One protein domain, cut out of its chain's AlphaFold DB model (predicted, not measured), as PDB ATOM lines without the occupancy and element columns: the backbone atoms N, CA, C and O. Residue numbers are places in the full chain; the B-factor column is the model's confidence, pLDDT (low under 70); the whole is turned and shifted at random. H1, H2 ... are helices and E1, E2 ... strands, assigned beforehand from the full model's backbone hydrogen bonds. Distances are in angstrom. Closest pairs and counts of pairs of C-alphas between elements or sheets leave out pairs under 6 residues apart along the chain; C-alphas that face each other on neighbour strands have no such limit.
ATOM      1  N   LEU A   4     -75.852  51.425  47.490       70.81
ATOM      2  CA  LEU A   4     -74.401  51.537  47.518       70.81
ATOM      3  C   LEU A   4     -73.833  50.241  46.950       70.81
ATOM      4  O   LEU A   4     -74.265  49.159  47.353       70.81
ATOM      5  N   THR A   5     -72.876  50.358  46.041       72.25
ATOM      6  CA  THR A   5     -72.141  49.218  45.495       72.25
ATOM      7  C   THR A   5     -70.896  49.020  46.341       72.25
ATOM      8  O   THR A   5     -70.093  49.943  46.483       72.25
ATOM      9  N   LEU A   6     -70.761  47.842  46.946       69.38
ATOM     10  CA  LEU A   6     -69.569  47.443  47.688       69.38
ATOM     11  C   LEU A   6     -68.826  46.353  46.927       69.38
ATOM     12  O   LEU A   6     -69.448  45.423  46.414       69.38
ATOM     13  N   ASP A   7     -67.505  46.445  46.972       70.31
ATOM     14  CA  ASP A   7     -66.598  45.352  46.655       70.31
ATOM     15  C   ASP A   7     -66.617  44.341  47.817       70.31
ATOM     16  O   ASP A   7     -66.350  44.688  48.975       70.31
ATOM     17  N   ASP A   8     -66.959  43.087  47.522       61.00
ATOM     18  CA  ASP A   8     -67.091  42.008  48.507       61.00
ATOM     19  C   ASP A   8     -65.741  41.461  49.002       61.00
ATOM     20  O   ASP A   8     -65.666  40.859  50.078       61.00
ATOM     21  N   GLN A   9     -64.666  41.705  48.252       64.25
ATOM     22  CA  GLN A   9     -63.309  41.262  48.558       64.25
ATOM     23  C   GLN A   9     -62.548  42.290  49.396       64.25
ATOM     24  O   GLN A   9     -61.826  41.921  50.324       64.25
ATOM     25  N   THR A  10     -62.709  43.578  49.085       66.38
ATOM     26  CA  THR A  10     -61.985  44.672  49.751       66.38
ATOM     27  C   THR A  10     -62.815  45.409  50.797       66.38
ATOM     28  O   THR A  10     -62.243  46.134  51.612       66.38
ATOM     29  N   TRP A  11     -64.139  45.196  50.824       53.31
ATOM     30  CA  TRP A  11     -65.090  45.891  51.706       53.31
ATOM     31  C   TRP A  11     -65.100  47.414  51.510       53.31
ATOM     32  O   TRP A  11     -65.485  48.177  52.400       53.31
ATOM     33  N   ILE A  12     -64.682  47.866  50.329       63.12
ATOM     34  CA  ILE A  12     -64.681  49.273  49.946       63.12
ATOM     35  C   ILE A  12     -65.971  49.562  49.178       63.12
ATOM     36  O   ILE A  12     -66.385  48.806  48.303       63.12
ATOM     37  N   VAL A  13     -66.620  50.676  49.511       69.69
ATOM     38  CA  VAL A  13     -67.750  51.184  48.728       69.69
ATOM     39  C   VAL A  13     -67.190  51.705  47.408       69.69
ATOM     40  O   VAL A  13     -66.388  52.635  47.426       69.69
ATOM     41  N   GLU A  14     -67.580  51.123  46.280       76.75
ATOM     42  CA  GLU A  14     -67.069  51.479  44.951       76.75
ATOM     43  C   GLU A  14     -67.863  52.617  44.314       76.75
ATOM     44  O   GLU A  14     -67.285  53.532  43.726       76.75
ATOM     45  N   ALA A  15     -69.186  52.597  44.477       73.81
ATOM     46  CA  ALA A  15     -70.071  53.594  43.899       73.81
ATOM     47  C   ALA A  15     -71.302  53.836  44.775       73.81
ATOM     48  O   ALA A  15     -71.786  52.947  45.477       73.81
ATOM     49  N   LEU A  16     -71.811  55.063  44.717       76.69
ATOM     50  CA  LEU A  16     -73.044  55.484  45.363       76.69
ATOM     51  C   LEU A  16     -74.080  55.825  44.295       76.69
ATOM     52  O   LEU A  16     -73.847  56.700  43.463       76.69
ATOM     53  N   GLN A  17     -75.250  55.198  44.369       79.19
ATOM     54  CA  GLN A  17     -76.372  55.564  43.523       79.19
ATOM     55  C   GLN A  17     -77.034  56.831  44.060       79.19
ATOM     56  O   GLN A  17     -77.703  56.813  45.098       79.19
ATOM     57  N   VAL A  18     -76.890  57.927  43.321       79.06
ATOM     58  CA  VAL A  18     -77.469  59.224  43.671       79.06
ATOM     59  C   VAL A  18     -78.679  59.492  42.787       79.06
ATOM     60  O   VAL A  18     -78.648  59.337  41.564       79.06
ATOM     61  N   LYS A  19     -79.777  59.906  43.420       79.56
ATOM     62  CA  LYS A  19     -80.953  60.406  42.714       79.56
ATOM     63  C   LYS A  19     -80.677  61.833  42.250       79.56
ATOM     64  O   LYS A  19     -80.448  62.718  43.068       79.56
ATOM     65  N   LEU A  20     -80.759  62.051  40.947       77.94
ATOM     66  CA  LEU A  20     -80.578  63.359  40.339       77.94
ATOM     67  C   LEU A  20     -81.870  64.175  40.415       77.94
ATOM     68  O   LEU A  20     -82.983  63.641  40.322       77.94
ATOM     69  N   ALA A  21     -81.710  65.489  40.569       80.12
ATOM     70  CA  ALA A  21     -82.771  66.435  40.259       80.12
ATOM     71  C   ALA A  21     -83.032  66.427  38.744       80.12
ATOM     72  O   ALA A  21     -82.150  66.082  37.961       80.12
ATOM     73  N   SER A  22     -84.236  66.814  38.329       77.94
ATOM     74  CA  SER A  22     -84.636  66.853  36.916       77.94
ATOM     75  C   SER A  22     -83.686  67.671  36.042       77.94
ATOM     76  O   SER A  22     -83.332  67.237  34.957       77.94
ATOM     77  N   GLU A  23     -83.238  68.821  36.541       80.31
ATOM     78  CA  GLU A  23     -82.304  69.710  35.842       80.31
ATOM     79  C   GLU A  23     -80.939  69.041  35.635       80.31
ATOM     80  O   GLU A  23     -80.456  68.950  34.512       80.31
ATOM     81  N   SER A  24     -80.375  68.447  36.690       78.19
ATOM     82  CA  SER A  24     -79.103  67.719  36.613       78.19
ATOM     83  C   SER A  24     -79.195  66.439  35.776       78.19
ATOM     84  O   SER A  24     -78.211  66.027  35.174       78.19
ATOM     85  N   ALA A  25     -80.359  65.781  35.742       80.56
ATOM     86  CA  ALA A  25     -80.583  64.610  34.899       80.56
ATOM     87  C   ALA A  25     -80.621  64.982  33.408       80.56
ATOM     88  O   ALA A  25     -80.056  64.249  32.600       80.56
ATOM     89  N   ASP A  26     -81.213  66.129  33.058       79.88
ATOM     90  CA  ASP A  26     -81.167  66.686  31.700       79.88
ATOM     91  C   ASP A  26     -79.732  67.051  31.287       79.88
ATOM     92  O   ASP A  26     -79.282  66.652  30.214       79.88
ATOM     93  N   GLU A  27     -78.978  67.727  32.163       81.31
ATOM     94  CA  GLU A  27     -77.575  68.096  31.904       81.31
ATOM     95  C   GLU A  27     -76.656  66.881  31.729       81.31
ATOM     96  O   GLU A  27     -75.757  66.888  30.889       81.31
ATOM     97  N   LEU A  28     -76.886  65.821  32.509       79.38
ATOM     98  CA  LEU A  28     -76.119  64.575  32.442       79.38
ATOM     99  C   LEU A  28     -76.636  63.607  31.364       79.38
ATOM    100  O   LEU A  28     -76.072  62.525  31.201       79.38
ATOM    101  N   GLY A  29     -77.707  63.956  30.642       80.06
ATOM    102  CA  GLY A  29     -78.324  63.090  29.632       80.06
ATOM    103  C   GLY A  29     -78.910  61.791  30.202       80.06
ATOM    104  O   GLY A  29     -79.101  60.815  29.472       80.06
ATOM    105  N   VAL A  30     -79.186  61.754  31.507       80.88
ATOM    106  CA  VAL A  30     -79.764  60.597  32.195       80.88
ATOM    107  C   VAL A  30     -81.276  60.638  32.029       80.88
ATOM    108  O   VAL A  30     -81.938  61.595  32.429       80.88
ATOM    109  N   TYR A  31     -81.846  59.569  31.471       76.75
ATOM    110  CA  TYR A  31     -83.291  59.466  31.291       76.75
ATOM    111  C   TYR A  31     -84.028  59.603  32.631       76.75
ATOM    112  O   TYR A  31     -83.811  58.830  33.570       76.75
ATOM    113  N   TRP A  32     -84.945  60.564  32.691       83.25
ATOM    114  CA  TRP A  32     -85.832  60.780  33.824       83.25
ATOM    115  C   TRP A  32     -87.246  61.110  33.336       83.25
ATOM    116  O   TRP A  32     -87.465  61.548  32.207       83.25
ATOM    117  N   ASN A  33     -88.237  60.872  34.189       79.62
ATOM    118  CA  ASN A  33     -89.605  61.333  33.992       79.62
ATOM    119  C   ASN A  33     -90.244  61.684  35.347       79.62
ATOM    120  O   ASN A  33     -89.667  61.435  36.406       79.62
ATOM    121  N   TYR A  34     -91.459  62.231  35.331       74.38
ATOM    122  CA  TYR A  34     -92.168  62.650  36.551       74.38
ATOM    123  C   TYR A  34     -92.375  61.527  37.588       74.38
ATOM    124  O   TYR A  34     -92.505  61.802  38.778       74.38
ATOM    125  N   PHE A  35     -92.390  60.265  37.153       75.50
ATOM    126  CA  PHE A  35     -92.549  59.080  38.002       75.50
ATOM    127  C   PHE A  35     -91.226  58.345  38.272       75.50
ATOM    128  O   PHE A  35     -91.170  57.476  39.144       75.50
ATOM    129  N   HIS A  36     -90.155  58.676  37.544       74.06
ATOM    130  CA  HIS A  36     -88.871  57.993  37.585       74.06
ATOM    131  C   HIS A  36     -87.737  59.010  37.579       74.06
ATOM    132  O   HIS A  36     -87.369  59.564  36.547       74.06
ATOM    133  N   ALA A  37     -87.171  59.256  38.756       76.38
ATOM    134  CA  ALA A  37     -86.021  60.133  38.864       76.38
ATOM    135  C   ALA A  37     -84.800  59.502  38.188       76.38
ATOM    136  O   ALA A  37     -84.556  58.305  38.371       76.38
ATOM    137  N   GLY A  38     -84.046  60.320  37.453       79.38
ATOM    138  CA  GLY A  38     -82.751  59.927  36.918       79.38
ATOM    139  C   GLY A  38     -81.839  59.516  38.068       79.38
ATOM    140  O   GLY A  38     -81.808  60.172  39.113       79.38
ATOM    141  N   ARG A  39     -81.153  58.389  37.920       78.88
ATOM    142  CA  ARG A  39     -80.182  57.901  38.899       78.88
ATOM    143  C   ARG A  39     -78.855  57.714  38.199       78.88
ATOM    144  O   ARG A  39     -78.832  57.242  37.067       78.88
ATOM    145  N   VAL A  40     -77.784  58.078  38.886       80.19
ATOM    146  CA  VAL A  40     -76.421  57.859  38.415       80.19
ATOM    147  C   VAL A  40     -75.621  57.199  39.521       80.19
ATOM    148  O   VAL A  40     -75.772  57.542  40.696       80.19
ATOM    149  N   ASP A  41     -74.795  56.239  39.137       76.75
ATOM    150  CA  ASP A  41     -73.809  55.643  40.020       76.75
ATOM    151  C   ASP A  41     -72.565  56.534  40.008       76.75
ATOM    152  O   ASP A  41     -71.920  56.723  38.978       76.75
ATOM    153  N   VAL A  42     -72.275  57.151  41.151       77.56
ATOM    154  CA  VAL A  42     -71.126  58.040  41.330       77.56
ATOM    155  C   VAL A  42     -70.016  57.259  42.032       77.56
ATOM    156  O   VAL A  42     -70.218  56.834  43.174       77.56
ATOM    157  N   PRO A  43     -68.840  57.084  41.407       75.94
ATOM    158  CA  PRO A  43     -67.707  56.420  42.037       75.94
ATOM    159  C   PRO A  43     -67.295  57.132  43.327       75.94
ATOM    160  O   PRO A  43     -67.092  58.348  43.340       75.94
ATOM    161  N   THR A  44     -67.087  56.390  44.412       68.69
ATOM    162  CA  THR A  44     -66.706  56.968  45.718       68.69
ATOM    163  C   THR A  44     -65.352  57.667  45.702       68.69
ATOM    164  O   THR A  44     -65.111  58.560  46.507       68.69
ATOM    165  N   ARG A  45     -64.485  57.338  44.738       66.62
ATOM    166  CA  ARG A  45     -63.215  58.046  44.494       66.62
ATOM    167  C   ARG A  45     -63.416  59.521  44.131       66.62
ATOM    168  O   ARG A  45     -62.514  60.328  44.332       66.62
ATOM    169  N   LEU A  46     -64.587  59.860  43.593       63.12
ATOM    170  CA  LEU A  46     -64.992  61.219  43.236       63.12
ATOM    171  C   LEU A  46     -65.821  61.891  44.346       63.12
ATOM    172  O   LEU A  46     -66.101  63.086  44.267       63.12
ATOM    173  N   VAL A  47     -66.181  61.151  45.398       62.34
ATOM    174  CA  VAL A  47     -67.006  61.611  46.519       62.34
ATOM    175  C   VAL A  47     -66.095  62.058  47.664       62.34
ATOM    176  O   VAL A  47     -65.479  61.240  48.339       62.34
ATOM    177  N   HIS A  48     -65.994  63.370  47.899       54.38
ATOM    178  CA  HIS A  48     -65.061  63.917  48.893       54.38
ATOM    179  C   HIS A  48     -65.586  63.834  50.341       54.38
ATOM    180  O   HIS A  48     -64.797  63.832  51.283       54.38
ATOM    181  N   SER A  49     -66.908  63.767  50.542       47.34
ATOM    182  CA  SER A  49     -67.543  63.489  51.840       47.34
ATOM    183  C   SER A  49     -69.022  63.139  51.653       47.34
ATOM    184  O   SER A  49     -69.675  63.692  50.768       47.34
ATOM    185  N   VAL A  50     -69.549  62.244  52.495       50.62
ATOM    186  CA  VAL A  50     -70.982  61.925  52.584       50.62
ATOM    187  C   VAL A  50     -71.521  62.486  53.897       50.62
ATOM    188  O   VAL A  50     -71.407  61.906  54.974       50.62
ATOM    189  N   SER A  51     -72.113  63.660  53.802       56.38
ATOM    190  CA  SER A  51     -73.304  64.017  54.580       56.38
ATOM    191  C   SER A  51     -74.296  64.555  53.535       56.38
ATOM    192  O   SER A  51     -74.209  64.114  52.396       56.38
ATOM    193  N   ASP A  52     -75.212  65.475  53.803       50.34
ATOM    194  CA  ASP A  52     -76.268  65.883  52.842       50.34
ATOM    195  C   ASP A  52     -75.788  66.544  51.512       50.34
ATOM    196  O   ASP A  52     -76.564  67.138  50.770       50.34
ATOM    197  N   THR A  53     -74.492  66.525  51.193       44.66
ATOM    198  CA  THR A  53     -73.908  67.146  49.999       44.66
ATOM    199  C   THR A  53     -72.622  66.425  49.603       44.66
ATOM    200  O   THR A  53     -71.693  66.318  50.403       44.66
ATOM    201  N   VAL A  54     -72.550  65.975  48.349       55.28
ATOM    202  CA  VAL A  54     -71.319  65.457  47.743       55.28
ATOM    203  C   VAL A  54     -70.542  66.639  47.165       55.28
ATOM    204  O   VAL A  54     -70.958  67.230  46.173       55.28
ATOM    205  N   LEU A  55     -69.412  66.994  47.782       50.97
ATOM    206  CA  LEU A  55     -68.435  67.880  47.147       50.97
ATOM    207  C   LEU A  55     -67.528  67.061  46.230       50.97
ATOM    208  O   LEU A  55     -66.992  66.034  46.641       50.97
ATOM    209  N   LEU A  56     -67.328  67.552  45.010       65.19
ATOM    210  CA  LEU A  56     -66.343  67.041  44.067       65.19
ATOM    211  C   LEU A  56     -65.214  68.067  43.937       65.19
ATOM    212  O   LEU A  56     -65.466  69.256  43.768       65.19
ATOM    213  N   ALA A  57     -63.962  67.608  44.002       63.62
ATOM    214  CA  ALA A  57     -62.779  68.460  43.821       63.62
ATOM    215  C   ALA A  57     -62.430  68.706  42.338       63.62
ATOM    216  O   ALA A  57     -61.367  69.242  42.027       63.62
ATOM    217  N   VAL A  58     -63.300  68.274  41.423       72.19
ATOM    218  CA  VAL A  58     -63.093  68.310  39.974       72.19
ATOM    219  C   VAL A  58     -64.132  69.208  39.314       72.19
ATOM    220  O   VAL A  58     -65.249  69.355  39.811       72.19
ATOM    221  N   THR A  59     -63.765  69.819  38.188       73.25
ATOM    222  CA  THR A  59     -64.717  70.583  37.379       73.25
ATOM    223  C   THR A  59     -65.698  69.640  36.682       73.25
ATOM    224  O   THR A  59     -65.403  68.467  36.444       73.25
ATOM    225  N   VAL A  60     -66.869  70.169  36.324       70.25
ATOM    226  CA  VAL A  60     -67.924  69.418  35.623       70.25
ATOM    227  C   VAL A  60     -67.411  68.816  34.307       70.25
ATOM    228  O   VAL A  60     -67.742  67.683  33.969       70.25
ATOM    229  N   GLU A  61     -66.534  69.524  33.593       73.06
ATOM    230  CA  GLU A  61     -65.919  69.034  32.353       73.06
ATOM    231  C   GLU A  61     -65.013  67.812  32.576       73.06
ATOM    232  O   GLU A  61     -65.017  66.878  31.770       73.06
ATOM    233  N   GLU A  62     -64.262  67.780  33.680       69.69
ATOM    234  CA  GLU A  62     -63.395  66.644  34.016       69.69
ATOM    235  C   GLU A  62     -64.219  65.440  34.500       69.69
ATOM    236  O   GLU A  62     -63.905  64.291  34.173       69.69
ATOM    237  N   LEU A  63     -65.330  65.700  35.198       78.25
ATOM    238  CA  LEU A  63     -66.303  64.669  35.561       78.25
ATOM    239  C   LEU A  63     -66.917  64.028  34.308       78.25
ATOM    240  O   LEU A  63     -66.933  62.804  34.195       78.25
ATOM    241  N   HIS A  64     -67.341  64.835  33.331       77.38
ATOM    242  CA  HIS A  64     -67.904  64.338  32.074       77.38
ATOM    243  C   HIS A  64     -66.900  63.479  31.291       77.38
ATOM    244  O   HIS A  64     -67.252  62.425  30.753       77.38
ATOM    245  N   ARG A  65     -65.626  63.893  31.259       75.50
ATOM    246  CA  ARG A  65     -64.555  63.116  30.624       75.50
ATOM    247  C   ARG A  65     -64.319  61.784  31.336       75.50
ATOM    248  O   ARG A  65     -64.184  60.766  30.664       75.50
ATOM    249  N   THR A  66     -64.303  61.788  32.668       76.62
ATOM    250  CA  THR A  66     -64.073  60.582  33.479       76.62
ATOM    251  C   THR A  66     -65.215  59.581  33.313       76.62
ATOM    252  O   THR A  66     -64.962  58.413  33.037       76.62
ATOM    253  N   LEU A  67     -66.466  60.049  33.363       79.69
ATOM    254  CA  LEU A  67     -67.650  59.213  33.134       79.69
ATOM    255  C   LEU A  67     -67.683  58.641  31.708       79.69
ATOM    256  O   LEU A  67     -67.973  57.462  31.519       79.69
ATOM    257  N   SER A  68     -67.321  59.444  30.701       74.31
ATOM    258  CA  SER A  68     -67.244  58.981  29.306       74.31
ATOM    259  C   SER A  68     -66.137  57.939  29.094       74.31
ATOM    260  O   SER A  68     -66.311  56.993  28.327       74.31
ATOM    261  N   ALA A  69     -64.997  58.096  29.773       71.62
ATOM    262  CA  ALA A  69     -63.884  57.151  29.714       71.62
ATOM    263  C   ALA A  69     -64.210  55.829  30.430       71.62
ATOM    264  O   ALA A  69     -63.858  54.758  29.934       71.62
ATOM    265  N   GLU A  70     -64.918  55.886  31.559       66.81
ATOM    266  CA  GLU A  70     -65.360  54.699  32.297       66.81
ATOM    267  C   GLU A  70     -66.436  53.925  31.515       66.81
ATOM    268  O   GLU A  70     -66.334  52.707  31.373       66.81
ATOM    269  N   ALA A  71     -67.381  54.627  30.875       66.88
ATOM    270  CA  ALA A  71     -68.370  54.024  29.977       66.88
ATOM    271  C   ALA A  71     -67.724  53.304  28.777       66.88
ATOM    272  O   ALA A  71     -68.136  52.201  28.421       66.88
ATOM    273  N   ALA A  72     -66.674  53.887  28.188       60.00
ATOM    274  CA  ALA A  72     -65.910  53.249  27.115       60.00
ATOM    275  C   ALA A  72     -65.111  52.023  27.602       60.00
ATOM    276  O   ALA A  72     -64.910  51.073  26.847       60.00
ATOM    277  N   SER A  73     -64.684  52.027  28.868       58.44
ATOM    278  CA  SER A  73     -63.942  50.923  29.493       58.44
ATOM    279  C   SER A  73     -64.853  49.748  29.873       58.44
ATOM    280  O   SER A  73     -64.428  48.599  29.799       58.44
ATOM    281  N   ALA A  74     -66.119  50.017  30.207       58.31
ATOM    282  CA  ALA A  74     -67.137  49.004  30.500       58.31
ATOM    283  C   ALA A  74     -67.685  48.284  29.246       58.31
ATOM    284  O   ALA A  74     -68.472  47.346  29.365       58.31
ATOM    285  N   GLN A  75     -67.288  48.719  28.042       51.97
ATOM    286  CA  GLN A  75     -67.743  48.186  26.751       51.97
ATOM    287  C   GLN A  75     -66.681  47.396  25.969       51.97
ATOM    288  O   GLN A  75     -66.953  46.965  24.847       51.97
TER     289      GLN A  75
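What this domain is: This is residues 4 to 75 of the 77 residues of the protein "PRC-barrel domain containing protein" of Corallococcus terminator (UniProt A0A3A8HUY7). A narrow antiparallel ribbon of three strands, E1, E2 and E3, runs through the middle of a loosely built domain, with the short helix H1 near one end of the ribbon and the longer helix H2 set off from it, running crosswise to E3. Residues 68 to 75, of which 68 to 73 belong to H2, stick out free, and a long stretch with no named element, residues 44 to 59, leads from E3 to H2. The 72 printed residues hold two named helices and three named strands in the order E1, E2, H1, E3, H2, with 35 residues in named elements, under half; the class is mixed, helices and strands. The sheet's order is E1, E2, E3. The whole is only just compact, close to loose, with a radius of gyration of the C-alphas of 13.0 A and spans of 37 by 26 by 25 A.

Where its parts are: E2, residues 13 to 19, is the longest strand, 17.2 A from first to last C-alpha. E3 is residues 39 to 43, 12.9 A long. E1 is residues 4 to 6, 6.3 A long, and begins at C-alpha 4 at (-74.401, 51.537, 47.518). H1 is residues 22 to 27, 8.7 A long. H2 is residues 60 to 73, 19.9 A long, from C-alpha 60 at (-67.924, 69.418, 35.623) to C-alpha 73 at (-63.942, 50.923, 29.493).

How they stand to each other: E2 is the inner strand of the sheet; E1 and E3 are its edge strands. E2 and E3 are antiparallel at 153 degrees; C-alphas 15 and 43 face each other at 4.1 A, and N 16 to O 42 and N 42 to O 16, both 2.8 A, are within hydrogen-bond range. E1 and E2 form a hairpin, antiparallel at 167 degrees; C-alphas 6 and 13 face each other at 4.3 A, and N 14 to O 5, 2.8 A, is within hydrogen-bond range. H1 is not on the sheet; its closest C-alpha to E3 is that of Ala 25, 7.8 A from that of Arg 39. H2 is not on the sheet either, and is apart from E1, E2 and H1. In H1 and H2 every O i to N i+4 pair is within hydrogen-bond range.

The domain as a whole: The two C-alphas farthest apart, those of Gln 9 and Tyr 34, are 37.9 A apart. The printed part has no cut. The links from H1 to E3, 11 residues, and from E3 to H2, 16 residues, are long; that from E2 to H1, 2 residues, is tight, and that from E1 to E2, 6 residues, is short. The mean pLDDT of the printed part is 70.3; 28 residues are under 70, namely residue 6, residues 8 to 13, residues 44 to 57, residue 62 and residues 70 to 75.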